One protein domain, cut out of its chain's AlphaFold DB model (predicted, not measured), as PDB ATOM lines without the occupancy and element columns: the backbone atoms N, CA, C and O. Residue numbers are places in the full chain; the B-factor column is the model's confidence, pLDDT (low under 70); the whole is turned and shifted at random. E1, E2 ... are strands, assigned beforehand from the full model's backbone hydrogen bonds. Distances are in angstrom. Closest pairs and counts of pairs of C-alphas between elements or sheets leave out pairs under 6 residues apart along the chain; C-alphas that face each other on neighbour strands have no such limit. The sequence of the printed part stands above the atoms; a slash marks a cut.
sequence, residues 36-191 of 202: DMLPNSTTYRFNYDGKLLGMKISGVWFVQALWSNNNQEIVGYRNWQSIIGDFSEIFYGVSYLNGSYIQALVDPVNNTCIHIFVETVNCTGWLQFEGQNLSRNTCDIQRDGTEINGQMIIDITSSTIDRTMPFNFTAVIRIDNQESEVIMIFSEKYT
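This is residues 36 to 191 of the 202 residues of the protein "Hypothetical protein" of Didymodactylos carnosus (UniProt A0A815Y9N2). The domain is a closed barrel of ten strands, E1 to E10, which follow one another round the ring in chain order until E10 comes back beside E1. The hairpin of E2 and E3 makes the longest reach, and no named helix covers the barrel. The printed part has 156 residues, 103 of them in the named strands, and its class is all strand. The strands form one meander, each the antiparallel neighbour of the one before. The whole is compact and rounded, with a radius of gyration of the C-alphas of 15.5 A and spans of 38 by 33 by 29 A.

The ring closes where E10, residues 178 to 190, meets E1, residues 43 to 52, antiparallel at 157 degrees, with N 183 and O 49 within hydrogen-bond range at 2.9 A. On the other side of E1 lies E2, residues 55 to 68, with N 46 and O 61 at 2.8 A. E2 and E3, residues 73 to 85, form a hairpin with N 62 and O 80 at 2.8 A. E3 pairs with E4, residues 88 to 96, through N 81 and O 91 at 2.8 A. E4 pairs with E5, residues 99 to 106, through N 92 and O 104 at 2.9 A. E5 and E6, residues 113 to 123, form a hairpin with N 103 and O 117 at 2.8 A. E6 and E7, residues 133 to 143, stand at 123 degrees, with N 122 and O 140 at 2.9 A. The pairing of E7 is staggered: its residues 139 to 143 pair with E6 and its residues 133 to 139 with E8, residues 152 to 158, where N 139 and O 152 are 2.9 A apart. E8 and E9, residues 169 to 175, have N 155 and O 172 at 2.9 A, and E9 and E10 have N 171 and O 182 at 2.8 A. Across the ring, E1 and E6 are apart, as are E3 and E8.

E1 begins at C-alpha 43, (369.366, 384.314, 221.037), and E10 ends at C-alpha 190, (372.435, 382.867, 217.146). From first to last C-alpha, E2 is 36.7 A long, E3 35.2 A and E10 34.7 A. E1 bends by 71 degrees at residue 49, E2 by 68 degrees at residue 58, E7 by 51 degrees at residue 140 and E10 by 61 degrees at residue 187.

The two C-alphas farthest apart, those of Asn 70 and Asp 86, are 43.4 A apart. The printed part has no cut, and no link is long. The mean pLDDT of the printed part is 73.2, and 39 residues are under 70, among them residues 36 to 41, 83 to 90 and 125 to 135.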
ATOM      1  N   ASP A  36     358.070 376.084 221.648       54.16
ATOM      2  CA  ASP A  36     358.658 375.083 220.759       54.16
ATOM      3  C   ASP A  36     359.829 375.614 219.911       54.16
ATOM      4  O   ASP A  36     360.629 374.833 219.394       54.16
ATOM      5  N   MET A  37     359.990 376.935 219.824       55.34
ATOM      6  CA  MET A  37     361.091 377.611 219.142       55.34
ATOM      7  C   MET A  37     362.228 378.032 220.071       55.34
ATOM      8  O   MET A  37     363.196 378.623 219.596       55.34
ATOM      9  N   LEU A  38     362.167 377.759 221.371       58.91
ATOM     10  CA  LEU A  38     363.125 378.283 222.346       58.91
ATOM     11  C   LEU A  38     364.044 377.177 222.896       58.91
ATOM     12  O   LEU A  38     363.942 376.826 224.070       58.91
ATOM     13  N   PRO A  39     364.967 376.604 222.090       56.84
ATOM     14  CA  PRO A  39     365.990 375.736 222.647       56.84
ATOM     15  C   PRO A  39     366.884 376.537 223.599       56.84
ATOM     16  O   PRO A  39     367.162 377.718 223.354       56.84
ATOM     17  N   ASN A  40     367.347 375.866 224.660       61.69
ATOM     18  CA  ASN A  40     368.211 376.436 225.696       61.69
ATOM     19  C   ASN A  40     369.274 377.369 225.098       61.69
ATOM     20  O   ASN A  40     370.000 376.992 224.175       61.69
ATOM     21  N   SER A  41     369.352 378.585 225.641       64.81
ATOM     22  CA  SER A  41     370.393 379.578 225.348       64.81
ATOM     23  C   SER A  41     370.422 380.154 223.924       64.81
ATOM     24  O   SER A  41     371.362 380.870 223.588       64.81
ATOM     25  N   THR A  42     369.406 379.926 223.087       74.94
ATOM     26  CA  THR A  42     369.356 380.544 221.749       74.94
ATOM     27  C   THR A  42     368.926 382.008 221.822       74.94
ATOM     28  O   THR A  42     367.898 382.327 222.420       74.94
ATOM     29  N   THR A  43     369.680 382.885 221.155       78.94
ATOM     30  CA  THR A  43     369.366 384.314 221.037       78.94
ATOM     31  C   THR A  43     368.790 384.613 219.657       78.94
ATOM     32  O   THR A  43     369.360 384.234 218.633       78.94
ATOM     33  N   TYR A  44     367.676 385.334 219.621       79.38
ATOM     34  CA  TYR A  44     366.993 385.746 218.399       79.38
ATOM     35  C   TYR A  44     367.111 387.248 218.207       79.38
ATOM     36  O   TYR A  44     366.964 387.999 219.169       79.38
ATOM     37  N   ARG A  45     367.355 387.679 216.967       82.75
ATOM     38  CA  ARG A  45     367.458 389.085 216.584       82.75
ATOM     39  C   ARG A  45     366.325 389.479 215.651       82.75
ATOM     40  O   ARG A  45     366.135 388.881 214.589       82.75
ATOM     41  N   PHE A  46     365.658 390.557 216.024       81.88
ATOM     42  CA  PHE A  46     364.609 391.214 215.266       81.88
ATOM     43  C   PHE A  46     365.054 392.630 214.927       81.88
ATOM     44  O   PHE A  46     365.638 393.317 215.764       81.88
ATOM     45  N   ASN A  47     364.773 393.076 213.709       85.44
ATOM     46  CA  ASN A  47     364.722 394.506 213.431       85.44
ATOM     47  C   ASN A  47     363.287 394.959 213.687       85.44
ATOM     48  O   ASN A  47     362.359 394.210 213.379       85.44
ATOM     49  N   TYR A  48     363.087 396.153 214.224       84.44
ATOM     50  CA  TYR A  48     361.744 396.696 214.386       84.44
ATOM     51  C   TYR A  48     361.656 398.127 213.880       84.44
ATOM     52  O   TYR A  48     362.636 398.870 213.902       84.44
ATOM     53  N   ASP A  49     360.456 398.497 213.453       85.06
ATOM     54  CA  ASP A  49     360.078 399.829 212.996       85.06
ATOM     55  C   ASP A  49     358.634 400.099 213.429       85.06
ATOM     56  O   ASP A  49     357.786 399.204 213.404       85.06
ATOM     57  N   GLY A  50     358.322 401.333 213.817       84.31
ATOM     58  CA  GLY A  50     356.955 401.673 214.188       84.31
ATOM     59  C   GLY A  50     356.800 403.013 214.880       84.31
ATOM     60  O   GLY A  50     357.601 403.941 214.712       84.31
ATOM     61  N   LYS A  51     355.723 403.112 215.655       77.56
ATOM     62  CA  LYS A  51     355.434 404.251 216.515       77.56
ATOM     63  C   LYS A  51     355.066 403.781 217.908       77.56
ATOM     64  O   LYS A  51     354.175 402.951 218.054       77.56
ATOM     65  N   LEU A  52     355.690 404.387 218.911       73.06
ATOM     66  CA  LEU A  52     355.338 404.218 220.314       73.06
ATOM     67  C   LEU A  52     354.923 405.574 220.879       73.06
ATOM     68  O   LEU A  52     355.704 406.522 220.855       73.06
ATOM     69  N   LEU A  53     353.670 405.681 221.322       71.50
ATOM     70  CA  LEU A  53     353.061 406.907 221.853       71.50
ATOM     71  C   LEU A  53     353.274 408.126 220.940       71.50
ATOM     72  O   LEU A  53     353.604 409.227 221.373       71.50
ATOM     73  N   GLY A  54     353.125 407.908 219.632       71.50
ATOM     74  CA  GLY A  54     353.296 408.937 218.604       71.50
ATOM     75  C   GLY A  54     354.744 409.214 218.181       71.50
ATOM     76  O   GLY A  54     354.937 409.842 217.139       71.50
ATOM     77  N   MET A  55     355.749 408.709 218.901       71.44
ATOM     78  CA  MET A  55     357.161 408.833 218.524       71.44
ATOM     79  C   MET A  55     357.552 407.746 217.534       71.44
ATOM     80  O   MET A  55     357.219 406.578 217.730       71.44
ATOM     81  N   LYS A  56     358.283 408.110 216.476       80.06
ATOM     82  CA  LYS A  56     358.825 407.123 215.542       80.06
ATOM     83  C   LYS A  56     359.985 406.387 216.207       80.06
ATOM     84  O   LYS A  56     360.922 407.019 216.686       80.06
ATOM     85  N   ILE A  57     359.928 405.063 216.175       74.31
ATOM     86  CA  ILE A  57     360.989 404.197 216.683       74.31
ATOM     87  C   ILE A  57     361.434 403.237 215.588       74.31
ATOM     88  O   ILE A  57     360.617 402.749 214.805       74.31
ATOM     89  N   SER A  58     362.726 402.963 215.535       82.19
ATOM     90  CA  SER A  58     363.289 401.824 214.825       82.19
ATOM     91  C   SER A  58     364.416 401.225 215.647       82.19
ATOM     92  O   SER A  58     364.811 401.798 216.663       82.19
ATOM     93  N   GLY A  59     364.919 400.056 215.277       82.19
ATOM     94  CA  GLY A  59     366.016 399.479 216.029       82.19
ATOM     95  C   GLY A  59     366.206 397.991 215.863       82.19
ATOM     96  O   GLY A  59     365.719 397.360 214.922       82.19
ATOM     97  N   VAL A  60     366.956 397.446 216.811       79.00
ATOM     98  CA  VAL A  60     367.261 396.024 216.890       79.00
ATOM     99  C   VAL A  60     366.881 395.525 218.267       79.00
ATOM    100  O   VAL A  60     367.243 396.127 219.275       79.00
ATOM    101  N   TRP A  61     366.186 394.400 218.306       78.25
ATOM    102  CA  TRP A  61     365.811 393.725 219.529       78.25
ATOM    103  C   TRP A  61     366.387 392.314 219.553       78.25
ATOM    104  O   TRP A  61     366.211 391.541 218.611       78.25
ATOM    105  N   PHE A  62     367.076 391.985 220.640       78.75
ATOM    106  CA  PHE A  62     367.530 390.641 220.941       78.75
ATOM    107  C   PHE A  62     366.696 390.060 222.073       78.75
ATOM    108  O   PHE A  62     366.468 390.726 223.086       78.75
ATOM    109  N   VAL A  63     366.289 388.805 221.916       77.56
ATOM    110  CA  VAL A  63     365.551 388.054 222.930       77.56
ATOM    111  C   VAL A  63     366.152 386.664 223.095       77.56
ATOM    112  O   VAL A  63     366.437 385.970 222.117       77.56
ATOM    113  N   GLN A  64     366.358 386.260 224.343       78.12
ATOM    114  CA  GLN A  64     366.808 384.926 224.723       78.12
ATOM    115  C   GLN A  64     365.927 384.422 225.868       78.12
ATOM    116  O   GLN A  64     365.755 385.106 226.872       78.12
ATOM    117  N   ALA A  65     365.362 383.226 225.728       75.88
ATOM    118  CA  ALA A  65     364.530 382.641 226.775       75.88
ATOM    119  C   ALA A  65     365.374 382.128 227.950       75.88
ATOM    120  O   ALA A  65     366.428 381.515 227.757       75.88
ATOM    121  N   LEU A  66     364.882 382.348 229.168       75.56
ATOM    122  CA  LEU A  66     365.404 381.754 230.393       75.56
ATOM    123  C   LEU A  66     364.582 380.513 230.731       75.56
ATOM    124  O   LEU A  66     363.395 380.601 231.044       75.56
ATOM    125  N   TRP A  67     365.230 379.355 230.678       74.44
ATOM    126  CA  TRP A  67     364.587 378.060 230.859       74.44
ATOM    127  C   TRP A  67     364.840 377.490 232.255       74.44
ATOM    128  O   TRP A  67     365.986 377.391 232.706       74.44
ATOM    129  N   SER A  68     363.778 377.054 232.930       75.94
ATOM    130  CA  SER A  68     363.876 376.259 234.151       75.94
ATOM    131  C   SER A  68     363.946 374.780 233.800       75.94
ATOM    132  O   SER A  68     362.947 374.150 233.458       75.94
ATOM    133  N   ASN A  69     365.132 374.186 233.957       71.88
ATOM    134  CA  ASN A  69     365.311 372.742 233.776       71.88
ATOM    135  C   ASN A  69     364.469 371.912 234.764       71.88
ATOM    136  O   ASN A  69     364.104 370.781 234.449       71.88
ATOM    137  N   ASN A  70     364.155 372.465 235.940       77.19
ATOM    138  CA  ASN A  70     363.394 371.767 236.977       77.19
ATOM    139  C   ASN A  70     361.912 371.644 236.613       77.19
ATOM    140  O   ASN A  70     361.323 370.586 236.809       77.19
ATOM    141  N   ASN A  71     361.336 372.713 236.063       73.00
ATOM    142  CA  ASN A  71     359.907 372.785 235.761       73.00
ATOM    143  C   ASN A  71     359.600 372.553 234.274       73.00
ATOM    144  O   ASN A  71     358.433 372.470 233.909       73.00
ATOM    145  N   GLN A  72     360.633 372.421 233.429       72.62
ATOM    146  CA  GLN A  72     360.505 372.301 231.970       72.62
ATOM    147  C   GLN A  72     359.656 373.437 231.377       72.62
ATOM    148  O   GLN A  72     358.810 373.220 230.513       72.62
ATOM    149  N   GLU A  73     359.882 374.653 231.875       73.38
ATOM    150  CA  GLU A  73     359.127 375.844 231.498       73.38
ATOM    151  C   GLU A  73     360.051 377.052 231.332       73.38
ATOM    152  O   GLU A  73     361.144 377.121 231.907       73.38
ATOM    153  N   ILE A  74     359.583 378.032 230.566       71.75
ATOM    154  CA  ILE A  74     360.215 379.344 230.463       71.75
ATOM    155  C   ILE A  74     359.834 380.146 231.703       71.75
ATOM    156  O   ILE A  74     358.654 380.319 232.002       71.75
ATOM    157  N   VAL A  75     360.838 380.650 232.413       74.75
ATOM    158  CA  VAL A  75     360.638 381.464 233.620       74.75
ATOM    159  C   VAL A  75     360.836 382.952 233.363       74.75
ATOM    160  O   VAL A  75     360.386 383.771 234.157       74.75
ATOM    161  N   GLY A  76     361.478 383.316 232.254       73.88
ATOM    162  CA  GLY A  76     361.702 384.706 231.882       73.88
ATOM    163  C   GLY A  76     362.371 384.860 230.525       73.88
ATOM    164  O   GLY A  76     362.664 383.887 229.833       73.88
ATOM    165  N   TYR A  77     362.666 386.105 230.181       73.44
ATOM    166  CA  TYR A  77     363.324 386.509 228.953       73.44
ATOM    167  C   TYR A  77     364.438 387.486 229.240       73.44
ATOM    168  O   TYR A  77     364.300 388.440 229.990       73.44
ATOM    169  N   ARG A  78     365.555 387.266 228.578       74.38
ATOM    170  CA  ARG A  78     366.665 388.187 228.501       74.38
ATOM    171  C   ARG A  78     366.453 389.046 227.239       74.38
ATOM    172  O   ARG A  78     366.537 388.513 226.136       74.38
ATOM    173  N   ASN A  79     366.129 390.339 227.387       72.81
ATOM    174  CA  ASN A  79     365.804 391.275 226.295       72.81
ATOM    175  C   ASN A  79     366.702 392.537 226.211       72.81
ATOM    176  O   ASN A  79     366.898 393.254 227.189       72.81
ATOM    177  N   TRP A  80     367.271 392.780 225.020       74.06
ATOM    178  CA  TRP A  80     368.196 393.889 224.724       74.06
ATOM    179  C   TRP A  80     367.649 394.645 223.533       74.06
ATOM    180  O   TRP A  80     367.519 394.070 222.454       74.06
ATOM    181  N   GLN A  81     367.359 395.923 223.696       74.31
ATOM    182  CA  GLN A  81     366.788 396.742 222.638       74.31
ATOM    183  C   GLN A  81     367.716 397.917 222.382       74.31
ATOM    184  O   GLN A  81     368.037 398.673 223.288       74.31
ATOM    185  N   SER A  82     368.164 398.070 221.144       72.62
ATOM    186  CA  SER A  82     368.786 399.307 220.694       72.62
ATOM    187  C   SER A  82     367.740 400.078 219.919       72.62
ATOM    188  O   SER A  82     367.337 399.636 218.842       72.62
ATOM    189  N   ILE A  83     367.310 401.204 220.483       69.12
ATOM    190  CA  ILE A  83     366.329 402.087 219.867       69.12
ATOM    191  C   ILE A  83     367.078 403.186 219.121       69.12
ATOM    192  O   ILE A  83     367.907 403.905 219.678       69.12
ATOM    193  N   ILE A  84     366.765 403.304 217.839       65.00
ATOM    194  CA  ILE A  84     367.208 404.351 216.936       65.00
ATOM    195  C   ILE A  84     365.965 405.182 216.591       65.00
ATOM    196  O   ILE A  84     365.019 404.699 215.975       65.00
ATOM    197  N   GLY A  85     365.937 406.442 217.012       59.47
ATOM    198  CA  GLY A  85     364.818 407.349 216.760       59.47
ATOM    199  C   GLY A  85     365.171 408.786 217.128       59.47
ATOM    200  O   GLY A  85     366.333 409.180 217.033       59.47
ATOM    201  N   ASP A  86     364.183 409.553 217.592       49.44
ATOM    202  CA  ASP A  86     364.409 410.898 218.151       49.44
ATOM    203  C   ASP A  86     365.245 410.864 219.454       49.44
ATOM    204  O   ASP A  86     365.773 411.889 219.887       49.44
ATOM    205  N   PHE A  87     365.419 409.671 220.034       52.88
ATOM    206  CA  PHE A  87     366.318 409.358 221.143       52.88
ATOM    207  C   PHE A  87     367.152 408.115 220.794       52.88
ATOM    208  O   PHE A  87     366.662 407.211 220.112       52.88
ATOM    209  N   SER A  88     368.413 408.080 221.234       61.00
ATOM    210  CA  SER A  88     369.340 406.961 221.011       61.00
ATOM    211  C   SER A  88     369.782 406.368 222.346       61.00
ATOM    212  O   SER A  88     370.681 406.906 222.994       61.00
ATOM    213  N   GLU A  89     369.163 405.266 222.754       65.44
ATOM    214  CA  GLU A  89     369.459 404.572 224.010       65.44
ATOM    215  C   GLU A  89     369.499 403.056 223.776       65.44
ATOM    216  O   GLU A  89     368.816 402.522 222.891       65.44
ATOM    217  N   ILE A  90     370.324 402.357 224.561       67.88
ATOM    218  CA  ILE A  90     370.279 400.899 224.657       67.88
ATOM    219  C   ILE A  90     369.534 400.549 225.934       67.88
ATOM    220  O   ILE A  90     369.943 400.902 227.038       67.88
ATOM    221  N   PHE A  91     368.444 399.825 225.763       72.00
ATOM    222  CA  PHE A  91     367.651 399.284 226.834       72.00
ATOM    223  C   PHE A  91     368.069 397.833 227.118       72.00
ATOM    224  O   PHE A  91     368.157 396.999 226.210       72.00
ATOM    225  N   TYR A  92     368.319 397.533 228.389       68.94
ATOM    226  CA  TYR A  92     368.738 396.224 228.879       68.94
ATOM    227  C   TYR A  92     367.811 395.770 230.001       68.94
ATOM    228  O   TYR A  92     367.597 396.512 230.959       68.94
ATOM    229  N   GLY A  93     367.338 394.525 229.962       67.00
ATOM    230  CA  GLY A  93     366.607 393.959 231.090       67.00
ATOM    231  C   GLY A  93     366.433 392.451 231.010       67.00
ATOM    232  O   GLY A  93     366.541 391.839 229.949       67.00
ATOM    233  N   VAL A  94     366.153 391.842 232.159       64.75
ATOM    234  CA  VAL A  94     365.684 390.457 232.230       64.75
ATOM    235  C   VAL A  94     364.266 390.476 232.742       64.75
ATOM    236  O   VAL A  94     364.058 390.830 233.886       64.75
ATOM    237  N   SER A  95     363.314 390.060 231.934       67.88
ATOM    238  CA  SER A  95     361.901 390.155 232.247       67.88
ATOM    239  C   SER A  95     361.342 388.816 232.702       67.88
ATOM    240  O   SER A  95     361.525 387.808 232.024       67.88
ATOM    241  N   TYR A  96     360.640 388.793 233.830       65.62
ATOM    242  CA  TYR A  96     359.950 387.601 234.335       65.62
ATOM    243  C   TYR A  96     358.438 387.810 234.249       65.62
ATOM    244  O   TYR A  96     357.967 388.939 234.388       65.62
ATOM    245  N   LEU A  97     357.670 386.736 234.057       66.50
ATOM    246  CA  LEU A  97     356.217 386.824 234.193       66.50
ATOM    247  C   LEU A  97     355.869 387.080 235.657       66.50
ATOM    248  O   LEU A  97     356.327 386.352 236.537       66.50
ATOM    249  N   ASN A  98     355.008 388.068 235.893       71.31
ATOM    250  CA  ASN A  98     354.427 388.357 237.205       71.31
ATOM    251  C   ASN A  98     355.500 388.577 238.277       71.31
ATOM    252  O   ASN A  98     355.487 387.950 239.337       71.31
ATOM    253  N   GLY A  99     356.449 389.466 237.978       73.56
ATOM    254  CA  GLY A  99     357.610 389.701 238.822       73.56
ATOM    255  C   GLY A  99     358.214 391.088 238.664       73.56
ATOM    256  O   GLY A  99     357.886 391.841 237.747       73.56
ATOM    257  N   SER A 100     359.114 391.404 239.589       75.56
ATOM    258  CA  SER A 100     359.948 392.601 239.556       75.56
ATOM    259  C   SER A 100     361.309 392.264 238.974       75.56
ATOM    260  O   SER A 100     361.908 391.246 239.327       75.56
ATOM    261  N   TYR A 101     361.827 393.131 238.120       76.12
ATOM    262  CA  TYR A 101     363.133 392.943 237.527       76.12
ATOM    263  C   TYR A 101     363.844 394.247 237.238       76.12
ATOM    264  O   TYR A 101     363.238 395.293 237.017       76.12
ATOM    265  N   ILE A 102     365.170 394.157 237.267       72.06
ATOM    266  CA  ILE A 102     366.033 395.305 237.073       72.06
ATOM    267  C   ILE A 102     366.231 395.530 235.580       72.06
ATOM    268  O   ILE A 102     366.509 394.610 234.804       72.06
ATOM    269  N   GLN A 103     366.095 396.789 235.212       75.25
ATOM    270  CA  GLN A 103     366.293 397.313 233.886       75.25
ATOM    271  C   GLN A 103     367.354 398.410 233.925       75.25
ATOM    272  O   GLN A 103     367.526 399.090 234.939       75.25
ATOM    273  N   ALA A 104     368.072 398.584 232.822       72.12
ATOM    274  CA  ALA A 104     369.085 399.615 232.689       72.12
ATOM    275  C   ALA A 104     368.989 400.331 231.339       72.12
ATOM    276  O   ALA A 104     368.806 399.701 230.295       72.12
ATOM    277  N   LEU A 105     369.160 401.653 231.380       75.44
ATOM    278  CA  LEU A 105     369.462 402.478 230.214       75.44
ATOM    279  C   LEU A 105     370.972 402.603 230.093       75.44
ATOM    280  O   LEU A 105     371.658 402.934 231.063       75.44
ATOM    281  N   VAL A 106     371.478 402.350 228.896       74.56
ATOM    282  CA  VAL A 106     372.902 402.303 228.590       74.56
ATOM    283  C   VAL A 106     373.200 403.267 227.452       74.56
ATOM    284  O   VAL A 106     372.482 403.322 226.449       74.56
ATOM    285  N   ASP A 107     374.277 404.028 227.615       74.62
ATOM    286  CA  ASP A 107     374.789 404.931 226.592       74.62
ATOM    287  C   ASP A 107     375.344 404.105 225.417       74.62
ATOM    288  O   ASP A 107     376.240 403.276 225.611       74.62
ATOM    289  N   PRO A 108     374.838 404.318 224.190       71.00
ATOM    290  CA  PRO A 108     375.214 403.508 223.034       71.00
ATOM    291  C   PRO A 108     376.650 403.738 222.546       71.00
ATOM    292  O   PRO A 108     377.165 402.935 221.770       71.00
ATOM    293  N   VAL A 109     377.293 404.839 222.939       74.94
ATOM    294  CA  VAL A 109     378.645 405.213 222.501       74.94
ATOM    295  C   VAL A 109     379.698 404.595 223.410       74.94
ATOM    296  O   VAL A 109     380.713 404.095 222.927       74.94
ATOM    297  N   ASN A 110     379.486 404.654 224.725       74.75
ATOM    298  CA  ASN A 110     380.486 404.242 225.714       74.75
ATOM    299  C   ASN A 110     380.091 402.992 226.522       74.75
ATOM    300  O   ASN A 110     380.898 402.531 227.328       74.75
ATOM    301  N   ASN A 111     378.898 402.430 226.296       70.50
ATOM    302  CA  ASN A 111     378.360 401.256 226.990       70.50
ATOM    303  C   ASN A 111     378.306 401.400 228.522       70.50
ATOM    304  O   ASN A 111     378.424 400.410 229.249       70.50
ATOM    305  N   THR A 112     378.132 402.622 229.031       73.94
ATOM    306  CA  THR A 112     377.983 402.875 230.471       73.94
ATOM    307  C   THR A 112     376.516 403.002 230.873       73.94
ATOM    308  O   THR A 112     375.688 403.486 230.100       73.94
ATOM    309  N   CYS A 113     376.182 402.549 232.085       75.75
ATOM    310  CA  CYS A 113     374.820 402.648 232.606       75.75
ATOM    311  C   CYS A 113     374.502 404.116 232.916       75.75
ATOM    312  O   CYS A 113     375.156 404.746 233.748       75.75
ATOM    313  N   ILE A 114     373.482 404.642 232.252       79.31
ATOM    314  CA  ILE A 114     372.939 405.980 232.483       79.31
ATOM    315  C   ILE A 114     371.974 405.932 233.669       79.31
ATOM    316  O   ILE A 114     372.005 406.800 234.542       79.31
ATOM    317  N   HIS A 115     371.110 404.918 233.695       77.75
ATOM    318  CA  HIS A 115     370.046 404.786 234.681       77.75
ATOM    319  C   HIS A 115     369.732 403.314 234.945       77.75
ATOM    320  O   HIS A 115     369.784 402.501 234.025       77.75
ATOM    321  N   ILE A 116     369.386 402.984 236.188       79.38
ATOM    322  CA  ILE A 116     368.944 401.651 236.608       79.38
ATOM    323  C   ILE A 116     367.624 401.825 237.342       79.38
ATOM    324  O   ILE A 116     367.512 402.706 238.193       79.38
ATOM    325  N   PHE A 117     366.648 400.985 237.025       78.19
ATOM    326  CA  PHE A 117     365.332 401.010 237.650       78.19
ATOM    327  C   PHE A 117     364.749 399.609 237.761       78.19
ATOM    328  O   PHE A 117     365.174 398.685 237.066       78.19
ATOM    329  N   VAL A 118     363.775 399.445 238.648       79.94
ATOM    330  CA  VAL A 118     363.036 398.195 238.813       79.94
ATOM    331  C   VAL A 118     361.681 398.339 238.150       79.94
ATOM    332  O   VAL A 118     360.915 399.241 238.477       79.94
ATOM    333  N   GLU A 119     361.356 397.419 237.255       76.94
ATOM    334  CA  GLU A 119     360.019 397.305 236.695       76.94
ATOM    335  C   GLU A 119     359.330 396.061 237.242       76.94
ATOM    336  O   GLU A 119     359.916 394.985 237.296       76.94
ATOM    337  N   THR A 120     358.090 396.214 237.682       79.00
ATOM    338  CA  THR A 120     357.219 395.120 238.093       79.00
ATOM    339  C   THR A 120     356.118 394.989 237.069       79.00
ATOM    340  O   THR A 120     355.397 395.954 236.827       79.00
ATOM    341  N   VAL A 121     355.994 393.806 236.482       74.62
ATOM    342  CA  VAL A 121     354.984 393.520 235.465       74.62
ATOM    343  C   VAL A 121     354.122 392.373 235.946       74.62
ATOM    344  O   VAL A 121     354.643 391.321 236.311       74.62
ATOM    345  N   ASN A 122     352.808 392.576 235.932       79.06
ATOM    346  CA  ASN A 122     351.815 391.562 236.250       79.06
ATOM    347  C   ASN A 122     350.858 391.396 235.067       79.06
ATOM    348  O   ASN A 122     350.000 392.243 234.838       79.06
ATOM    349  N   CYS A 123     351.026 390.322 234.304       75.81
ATOM    350  CA  CYS A 123     350.240 390.010 233.121       75.81
ATOM    351  C   CYS A 123     349.251 388.867 233.382       75.81
ATOM    352  O   CYS A 123     349.499 387.946 234.163       75.81
ATOM    353  N   THR A 124     348.148 388.872 232.632       75.38
ATOM    354  CA  THR A 124     347.163 387.775 232.604       75.38
ATOM    355  C   THR A 124     347.751 386.423 232.190       75.38
ATOM    356  O   THR A 124     347.161 385.382 232.474       75.38
ATOM    357  N   GLY A 125     348.917 386.429 231.547       67.94
ATOM    358  CA  GLY A 125     349.700 385.252 231.210       67.94
ATOM    359  C   GLY A 125     350.829 385.597 230.247       67.94
ATOM    360  O   GLY A 125     351.009 386.754 229.863       67.94
ATOM    361  N   TRP A 126     351.571 384.569 229.846       60.88
ATOM    362  CA  TRP A 126     352.451 384.624 228.679       60.88
ATOM    363  C   TRP A 126     351.643 384.775 227.389       60.88
ATOM    364  O   TRP A 126     350.443 384.474 227.359       60.88
ATOM    365  N   LEU A 127     352.274 385.250 226.315       60.88
ATOM    366  CA  LEU A 127     351.604 385.350 225.018       60.88
ATOM    367  C   LEU A 127     351.400 383.949 224.425       60.88
ATOM    368  O   LEU A 127     352.348 383.205 224.192       60.88
ATOM    369  N   GLN A 128     350.144 383.571 224.190       59.22
ATOM    370  CA  GLN A 128     349.751 382.270 223.654       59.22
ATOM    371  C   GLN A 128     349.354 382.374 222.182       59.22
ATOM    372  O   GLN A 128     348.744 383.340 221.736       59.22
ATOM    373  N   PHE A 129     349.693 381.351 221.404       59.41
ATOM    374  CA  PHE A 129     349.392 381.300 219.975       59.41
ATOM    375  C   PHE A 129     348.049 380.597 219.728       59.41
ATOM    376  O   PHE A 129     347.916 379.399 220.002       59.41
ATOM    377  N   GLU A 130     347.089 381.300 219.122       65.75
ATOM    378  CA  GLU A 130     345.772 380.788 218.718       65.75
ATOM    379  C   GLU A 130     345.557 380.967 217.199       65.75
ATOM    380  O   GLU A 130     344.795 381.811 216.725       65.75
ATOM    381  N   GLY A 131     346.249 380.162 216.385       66.50
ATOM    382  CA  GLY A 131     346.224 380.320 214.922       66.50
ATOM    383  C   GLY A 131     347.017 381.556 214.478       66.50
ATOM    384  O   GLY A 131     348.088 381.794 215.000       66.50
ATOM    385  N   GLN A 132     346.545 382.361 213.522       59.97
ATOM    386  CA  GLN A 132     347.282 383.588 213.131       59.97
ATOM    387  C   GLN A 132     347.266 384.685 214.207       59.97
ATOM    388  O   GLN A 132     348.074 385.616 214.151       59.97
ATOM    389  N   ASN A 133     346.361 384.565 215.179       64.44
ATOM    390  CA  ASN A 133     346.219 385.510 216.269       64.44
ATOM    391  C   ASN A 133     347.115 385.071 217.426       64.44
ATOM    392  O   ASN A 133     347.012 383.951 217.934       64.44
ATOM    393  N   LEU A 134     347.994 385.969 217.844       64.25
ATOM    394  CA  LEU A 134     348.716 385.849 219.099       64.25
ATOM    395  C   LEU A 134     347.879 386.557 220.173       64.25
ATOM    396  O   LEU A 134     347.267 387.596 219.924       64.25
ATOM    397  N   SER A 135     347.776 385.921 221.336       66.00
ATOM    398  CA  SER A 135     346.837 386.244 222.411       66.00
ATOM    399  C   SER A 135     346.826 387.725 222.771       66.00
ATOM    400  O   SER A 135     347.879 388.357 222.843       66.00
ATOM    401  N   ARG A 136     345.650 388.236 223.134       73.12
ATOM    402  CA  ARG A 136     345.548 389.498 223.858       73.12
ATOM    403  C   ARG A 136     346.055 389.300 225.277       73.12
ATOM    404  O   ARG A 136     345.441 388.551 226.034       73.12
ATOM    405  N   ASN A 137     347.103 390.024 225.647       72.88
ATOM    406  CA  ASN A 137     347.534 390.098 227.035       72.88
ATOM    407  C   ASN A 137     347.313 391.471 227.624       72.88
ATOM    408  O   ASN A 137     347.389 392.499 226.952       72.88
ATOM    409  N   THR A 138     347.004 391.424 228.910       77.62
ATOM    410  CA  THR A 138     346.702 392.581 229.718       77.62
ATOM    411  C   THR A 138     347.694 392.601 230.863       77.62
ATOM    412  O   THR A 138     347.777 391.616 231.597       77.62
ATOM    413  N   CYS A 139     348.466 393.678 230.974       75.81
ATOM    414  CA  CYS A 139     349.549 393.790 231.940       75.81
ATOM    415  C   CYS A 139     349.443 395.082 232.748       75.81
ATOM    416  O   CYS A 139     349.284 396.161 232.175       75.81
ATOM    417  N   ASP A 140     349.603 394.959 234.061       81.06
ATOM    418  CA  ASP A 140     349.796 396.084 234.971       81.06
ATOM    419  C   ASP A 140     351.303 396.276 235.178       81.06
ATOM    420  O   ASP A 140     352.012 395.321 235.519       81.06
ATOM    421  N   ILE A 141     351.803 397.492 234.943       74.56
ATOM    422  CA  ILE A 141     353.240 397.796 234.976       74.56
ATOM    423  C   ILE A 141     353.528 398.889 236.000       74.56
ATOM    424  O   ILE A 141     352.907 399.951 236.006       74.56
ATOM    425  N   GLN A 142     354.520 398.649 236.852       78.75
ATOM    426  CA  GLN A 142     355.027 399.621 237.816       78.75
ATOM    427  C   GLN A 142     356.529 399.799 237.644       78.75
ATOM    428  O   GLN A 142     357.256 398.820 237.528       78.75
ATOM    429  N   ARG A 143     357.009 401.036 237.707       77.25
ATOM    430  CA  ARG A 143     358.424 401.399 237.667       77.25
ATOM    431  C   ARG A 143     358.823 402.090 238.954       77.25
ATOM    432  O   ARG A 143     358.226 403.097 239.322       77.25
ATOM    433  N   ASP A 144     359.801 401.528 239.654       82.06
ATOM    434  CA  ASP A 144     360.264 402.003 240.961       82.06
ATOM    435  C   ASP A 144     359.096 402.240 241.943       82.06
ATOM    436  O   ASP A 144     359.054 403.215 242.693       82.06
ATOM    437  N   GLY A 145     358.097 401.349 241.898       78.75
ATOM    438  CA  GLY A 145     356.880 401.418 242.715       78.75
ATOM    439  C   GLY A 145     355.826 402.428 242.246       78.75
ATOM    440  O   GLY A 145     354.786 402.553 242.888       78.75
ATOM    441  N   THR A 146     356.062 403.136 241.140       77.06
ATOM    442  CA  THR A 146     355.094 404.046 240.518       77.06
ATOM    443  C   THR A 146     354.428 403.356 239.336       77.06
ATOM    444  O   THR A 146     355.110 402.899 238.424       77.06
ATOM    445  N   GLU A 147     353.101 403.272 239.335       73.88
ATOM    446  CA  GLU A 147     352.351 402.748 238.191       73.88
ATOM    447  C   GLU A 147     352.652 403.582 236.940       73.88
ATOM    448  O   GLU A 147     352.562 404.813 236.961       73.88
ATOM    449  N   ILE A 148     353.053 402.913 235.857       66.81
ATOM    450  CA  ILE A 148     353.118 403.561 234.550       66.81
ATOM    451  C   ILE A 148     351.665 403.681 234.118       66.81
ATOM    452  O   ILE A 148     351.020 402.654 233.955       66.81
ATOM    453  N   ASN A 149     351.154 404.914 234.030       61.03
ATOM    454  CA  ASN A 149     349.729 405.190 233.855       61.03
ATOM    455  C   ASN A 149     349.054 404.191 232.886       61.03
ATOM    456  O   ASN A 149     349.365 404.156 231.691       61.03
ATOM    457  N   GLY A 150     348.157 403.369 233.435       63.28
ATOM    458  CA  GLY A 150     347.251 402.529 232.669       63.28
ATOM    459  C   GLY A 150     347.620 401.058 232.532       63.28
ATOM    460  O   GLY A 150     348.757 400.613 232.641       63.28
ATOM    461  N   GLN A 151     346.583 400.300 232.201       70.69
ATOM    462  CA  GLN A 151     346.688 398.913 231.796       70.69
ATOM    463  C   GLN A 151     347.256 398.829 230.378       70.69
ATOM    464  O   GLN A 151     346.734 399.453 229.448       70.69
ATOM    465  N   MET A 152     348.298 398.023 230.201       73.19
ATOM    466  CA  MET A 152     348.855 397.748 228.887       73.19
ATOM    467  C   MET A 152     348.076 396.619 228.215       73.19
ATOM    468  O   MET A 152     347.995 395.515 228.754       73.19
ATOM    469  N   ILE A 153     347.540 396.880 227.021       74.88
ATOM    470  CA  ILE A 153     346.917 395.858 226.170       74.88
ATOM    471  C   ILE A 153     347.824 395.603 224.976       74.88
ATOM    472  O   ILE A 153     348.191 396.539 224.266       74.88
ATOM    473  N   ILE A 154     348.143 394.335 224.745       73.12
ATOM    474  CA  ILE A 154     349.049 393.903 223.687       73.12
ATOM    475  C   ILE A 154     348.283 392.931 222.794       73.12
ATOM    476  O   ILE A 154     347.950 391.830 223.229       73.12
ATOM    477  N   ASP A 155     347.992 393.352 221.562       73.81
ATOM    478  CA  ASP A 155     347.431 392.497 220.514       73.81
ATOM    479  C   ASP A 155     348.524 392.196 219.489       73.81
ATOM    480  O   ASP A 155     349.203 393.109 219.014       73.81
ATOM    481  N   ILE A 156     348.705 390.926 219.131       72.12
ATOM    482  CA  ILE A 156     349.795 390.523 218.247       72.12
ATOM    483  C   ILE A 156     349.259 389.681 217.102       72.12
ATOM    484  O   ILE A 156     348.409 388.811 217.275       72.12
ATOM    485  N   THR A 157     349.792 389.920 215.909       77.62
ATOM    486  CA  THR A 157     349.495 389.109 214.728       77.62
ATOM    487  C   THR A 157     350.785 388.587 214.120       77.62
ATOM    488  O   THR A 157     351.715 389.356 213.876       77.62
ATOM    489  N   SER A 158     350.836 387.281 213.865       77.69
ATOM    490  CA  SER A 158     351.956 386.644 213.170       77.69
ATOM    491  C   SER A 158     351.786 386.742 211.653       77.69
ATOM    492  O   SER A 158     350.674 386.646 211.133       77.69
ATOM    493  N   SER A 159     352.895 386.841 210.915       78.88
ATOM    494  CA  SER A 159     352.901 386.736 209.452       78.88
ATOM    495  C   SER A 159     352.638 385.315 208.932       78.88
ATOM    496  O   SER A 159     352.496 385.122 207.726       78.88
ATOM    497  N   THR A 160     352.626 384.300 209.804       73.12
ATOM    498  CA  THR A 160     352.430 382.886 209.441       73.12
ATOM    499  C   THR A 160     351.749 382.085 210.557       73.12
ATOM    500  O   THR A 160     351.774 382.465 211.725       73.12
ATOM    501  N   ILE A 161     351.154 380.946 210.196       73.44
ATOM    502  CA  ILE A 161     350.645 379.938 211.145       73.44
ATOM    503  C   ILE A 161     351.680 378.867 211.508       73.44
ATOM    504  O   ILE A 161     351.435 378.074 212.414       73.44
ATOM    505  N   ASP A 162     352.797 378.804 210.778       73.69
ATOM    506  CA  ASP A 162     353.854 377.822 211.019       73.69
ATOM    507  C   ASP A 162     354.667 378.216 212.257       73.69
ATOM    508  O   ASP A 162     355.418 379.190 212.236       73.69
ATOM    509  N   ARG A 163     354.505 377.445 213.335       66.31
ATOM    510  CA  ARG A 163     355.167 377.676 214.627       66.31
ATOM    511  C   ARG A 163     356.618 377.206 214.660       66.31
ATOM    512  O   ARG A 163     357.310 377.453 215.636       66.31
ATOM    513  N   THR A 164     357.089 376.525 213.618       66.00
ATOM    514  CA  THR A 164     358.445 375.961 213.580       66.00
ATOM    515  C   THR A 164     359.472 376.905 212.962       66.00
ATOM    516  O   THR A 164     360.676 376.646 213.031       66.00
ATOM    517  N   MET A 165     359.016 378.013 212.372       62.84
ATOM    518  CA  MET A 165     359.868 378.987 211.703       62.84
ATOM    519  C   MET A 165     359.805 380.343 212.399       62.84
ATOM    520  O   MET A 165     358.735 380.751 212.848       62.84
ATOM    521  N   PRO A 166     360.928 381.079 212.465       66.50
ATOM    522  CA  PRO A 166     360.894 382.453 212.933       66.50
ATOM    523  C   PRO A 166     359.958 383.273 212.050       66.50
ATOM    524  O   PRO A 166     360.003 383.162 210.824       66.50
ATOM    525  N   PHE A 167     359.115 384.093 212.668       73.31
ATOM    526  CA  PHE A 167     358.120 384.876 211.954       73.31
ATOM    527  C   PHE A 167     358.243 386.358 212.258       73.31
ATOM    528  O   PHE A 167     358.726 386.776 213.310       73.31
ATOM    529  N   ASN A 168     357.786 387.147 211.292       78.81
ATOM    530  CA  ASN A 168     357.558 388.562 211.492       78.81
ATOM    531  C   ASN A 168     356.221 388.711 212.200       78.81
ATOM    532  O   ASN A 168     355.300 387.918 211.982       78.81
ATOM    533  N   PHE A 169     356.083 389.739 213.011       76.44
ATOM    534  CA  PHE A 169     354.822 389.999 213.672       76.44
ATOM    535  C   PHE A 169     354.597 391.496 213.816       76.44
ATOM    536  O   PHE A 169     355.531 392.301 213.839       76.44
ATOM    537  N   THR A 170     353.326 391.847 213.923       81.75
ATOM    538  CA  THR A 170     352.885 393.200 214.234       81.75
ATOM    539  C   THR A 170     352.287 393.187 215.627       81.75
ATOM    540  O   THR A 170     351.472 392.319 215.943       81.75
ATOM    541  N   ALA A 171     352.701 394.142 216.449       79.44
ATOM    542  CA  ALA A 171     352.199 394.360 217.790       79.44
ATOM    543  C   ALA A 171     351.439 395.684 217.841       79.44
ATOM    544  O   ALA A 171     351.970 396.726 217.454       79.44
ATOM    545  N   VAL A 172     350.216 395.636 218.354       81.81
ATOM    546  CA  VAL A 172     349.428 396.813 218.701       81.81
ATOM    547  C   VAL A 172     349.416 396.927 220.217       81.81
ATOM    548  O   VAL A 172     348.835 396.094 220.913       81.81
ATOM    549  N   ILE A 173     350.093 397.953 220.719       77.00
ATOM    550  CA  ILE A 173     350.266 398.230 222.141       77.00
ATOM    551  C   ILE A 173     349.374 399.413 222.491       77.00
ATOM    552  O   ILE A 173     349.437 400.457 221.842       77.00
ATOM    553  N   ARG A 174     348.549 399.270 223.526       77.19
ATOM    554  CA  ARG A 174     347.724 400.361 224.051       77.19
ATOM    555  C   ARG A 174     348.095 400.635 225.494       77.19
ATOM    556  O   ARG A 174     348.044 399.720 226.307       77.19
ATOM    557  N   ILE A 175     348.440 401.885 225.782       73.06
ATOM    558  CA  ILE A 175     348.701 402.408 227.129       73.06
ATOM    559  C   ILE A 175     347.776 403.612 227.288       73.06
ATOM    560  O   ILE A 175     347.792 404.491 226.427       73.06
ATOM    561  N   ASP A 176     346.916 403.638 228.308       74.06
ATOM    562  CA  ASP A 176     345.954 404.737 228.523       74.06
ATOM    563  C   ASP A 176     345.119 405.119 227.279       74.06
ATOM    564  O   ASP A 176     344.872 406.293 226.993       74.06
ATOM    565  N   ASN A 177     344.675 404.128 226.500       71.06
ATOM    566  CA  ASN A 177     343.966 404.315 225.220       71.06
ATOM    567  C   ASN A 177     344.776 404.998 224.100       71.06
ATOM    568  O   ASN A 177     344.213 405.301 223.045       71.06
ATOM    569  N   GLN A 178     346.078 405.218 224.275       78.44
ATOM    570  CA  GLN A 178     346.965 405.602 223.185       78.44
ATOM    571  C   GLN A 178     347.472 404.356 222.475       78.44
ATOM    572  O   GLN A 178     348.144 403.515 223.069       78.44
ATOM    573  N   GLU A 179     347.138 404.243 221.193       82.69
ATOM    574  CA  GLU A 179     347.560 403.126 220.360       82.69
ATOM    575  C   GLU A 179     348.944 403.376 219.755       82.69
ATOM    576  O   GLU A 179     349.259 404.457 219.253       82.69
ATOM    577  N   SER A 180     349.768 402.341 219.823       80.19
ATOM    578  CA  SER A 180     351.110 402.255 219.271       80.19
ATOM    579  C   SER A 180     351.191 401.000 218.419       80.19
ATOM    580  O   SER A 180     350.706 399.948 218.825       80.19
ATOM    581  N   GLU A 181     351.813 401.104 217.251       83.38
ATOM    582  CA  GLU A 181     352.009 399.970 216.355       83.38
ATOM    583  C   GLU A 181     353.502 399.773 216.134       83.38
ATOM    584  O   GLU A 181     354.217 400.705 215.751       83.38
ATOM    585  N   VAL A 182     353.966 398.552 216.376       81.19
ATOM    586  CA  VAL A 182     355.354 398.149 216.178       81.19
ATOM    587  C   VAL A 182     355.374 396.917 215.293       81.19
ATOM    588  O   VAL A 182     354.730 395.910 215.588       81.19
ATOM    589  N   ILE A 183     356.130 396.992 214.205       84.31
ATOM    590  CA  ILE A 183     356.365 395.872 213.303       84.31
ATOM    591  C   ILE A 183     357.741 395.321 213.625       84.31
ATOM    592  O   ILE A 183     358.719 396.067 213.653       84.31
ATOM    593  N   MET A 184     357.824 394.014 213.843       82.25
ATOM    594  CA  MET A 184     359.083 393.329 214.089       82.25
ATOM    595  C   MET A 184     359.327 392.278 213.023       82.25
ATOM    596  O   MET A 184     358.475 391.447 212.707       82.25
ATOM    597  N   ILE A 185     360.525 392.333 212.465       83.12
ATOM    598  CA  ILE A 185     360.968 391.507 211.358       83.12
ATOM    599  C   ILE A 185     362.096 390.633 211.876       83.12
ATOM    600  O   ILE A 185     363.143 391.136 212.301       83.12
ATOM    601  N   PHE A 186     361.886 389.320 211.839       81.50
ATOM    602  CA  PHE A 186     362.935 388.371 212.163       81.50
ATOM    603  C   PHE A 186     364.119 388.578 211.219       81.50
ATOM    604  O   PHE A 186     363.958 388.656 210.001       81.50
ATOM    605  N   SER A 187     365.317 388.656 211.793       81.56
ATOM    606  CA  SER A 187     366.537 388.856 211.022       81.56
ATOM    607  C   SER A 187     367.485 387.677 211.129       81.56
ATOM    608  O   SER A 187     368.012 387.246 210.108       81.56
ATOM    609  N   GLU A 188     367.772 387.203 212.343       79.75
ATOM    610  CA  GLU A 188     368.839 386.222 212.551       79.75
ATOM    611  C   GLU A 188     368.658 385.424 213.852       79.75
ATOM    612  O   GLU A 188     368.063 385.902 214.821       79.75
ATOM    613  N   LYS A 189     369.194 384.198 213.868       77.75
ATOM    614  CA  LYS A 189     369.267 383.308 215.032       77.75
ATOM    615  C   LYS A 189     370.733 383.028 215.364       77.75
ATOM    616  O   LYS A 189     371.477 382.592 214.489       77.75
ATOM    617  N   TYR A 190     371.103 383.180 216.632       74.06
ATOM    618  CA  TYR A 190     372.435 382.867 217.146       74.06
ATOM    619  C   TYR A 190     372.365 381.707 218.141       74.06
ATOM    620  O   TYR A 190     371.533 381.700 219.050       74.06
ATOM    621  N   THR A 191     373.247 380.722 217.970       62.62
ATOM    622  CA  THR A 191     373.416 379.599 218.913       62.62
ATOM    623  C   THR A 191     374.378 379.918 220.050       62.62
ATOM    624  O   THR A 191     374.379 379.215 221.051       62.62
TER     625      THR A 191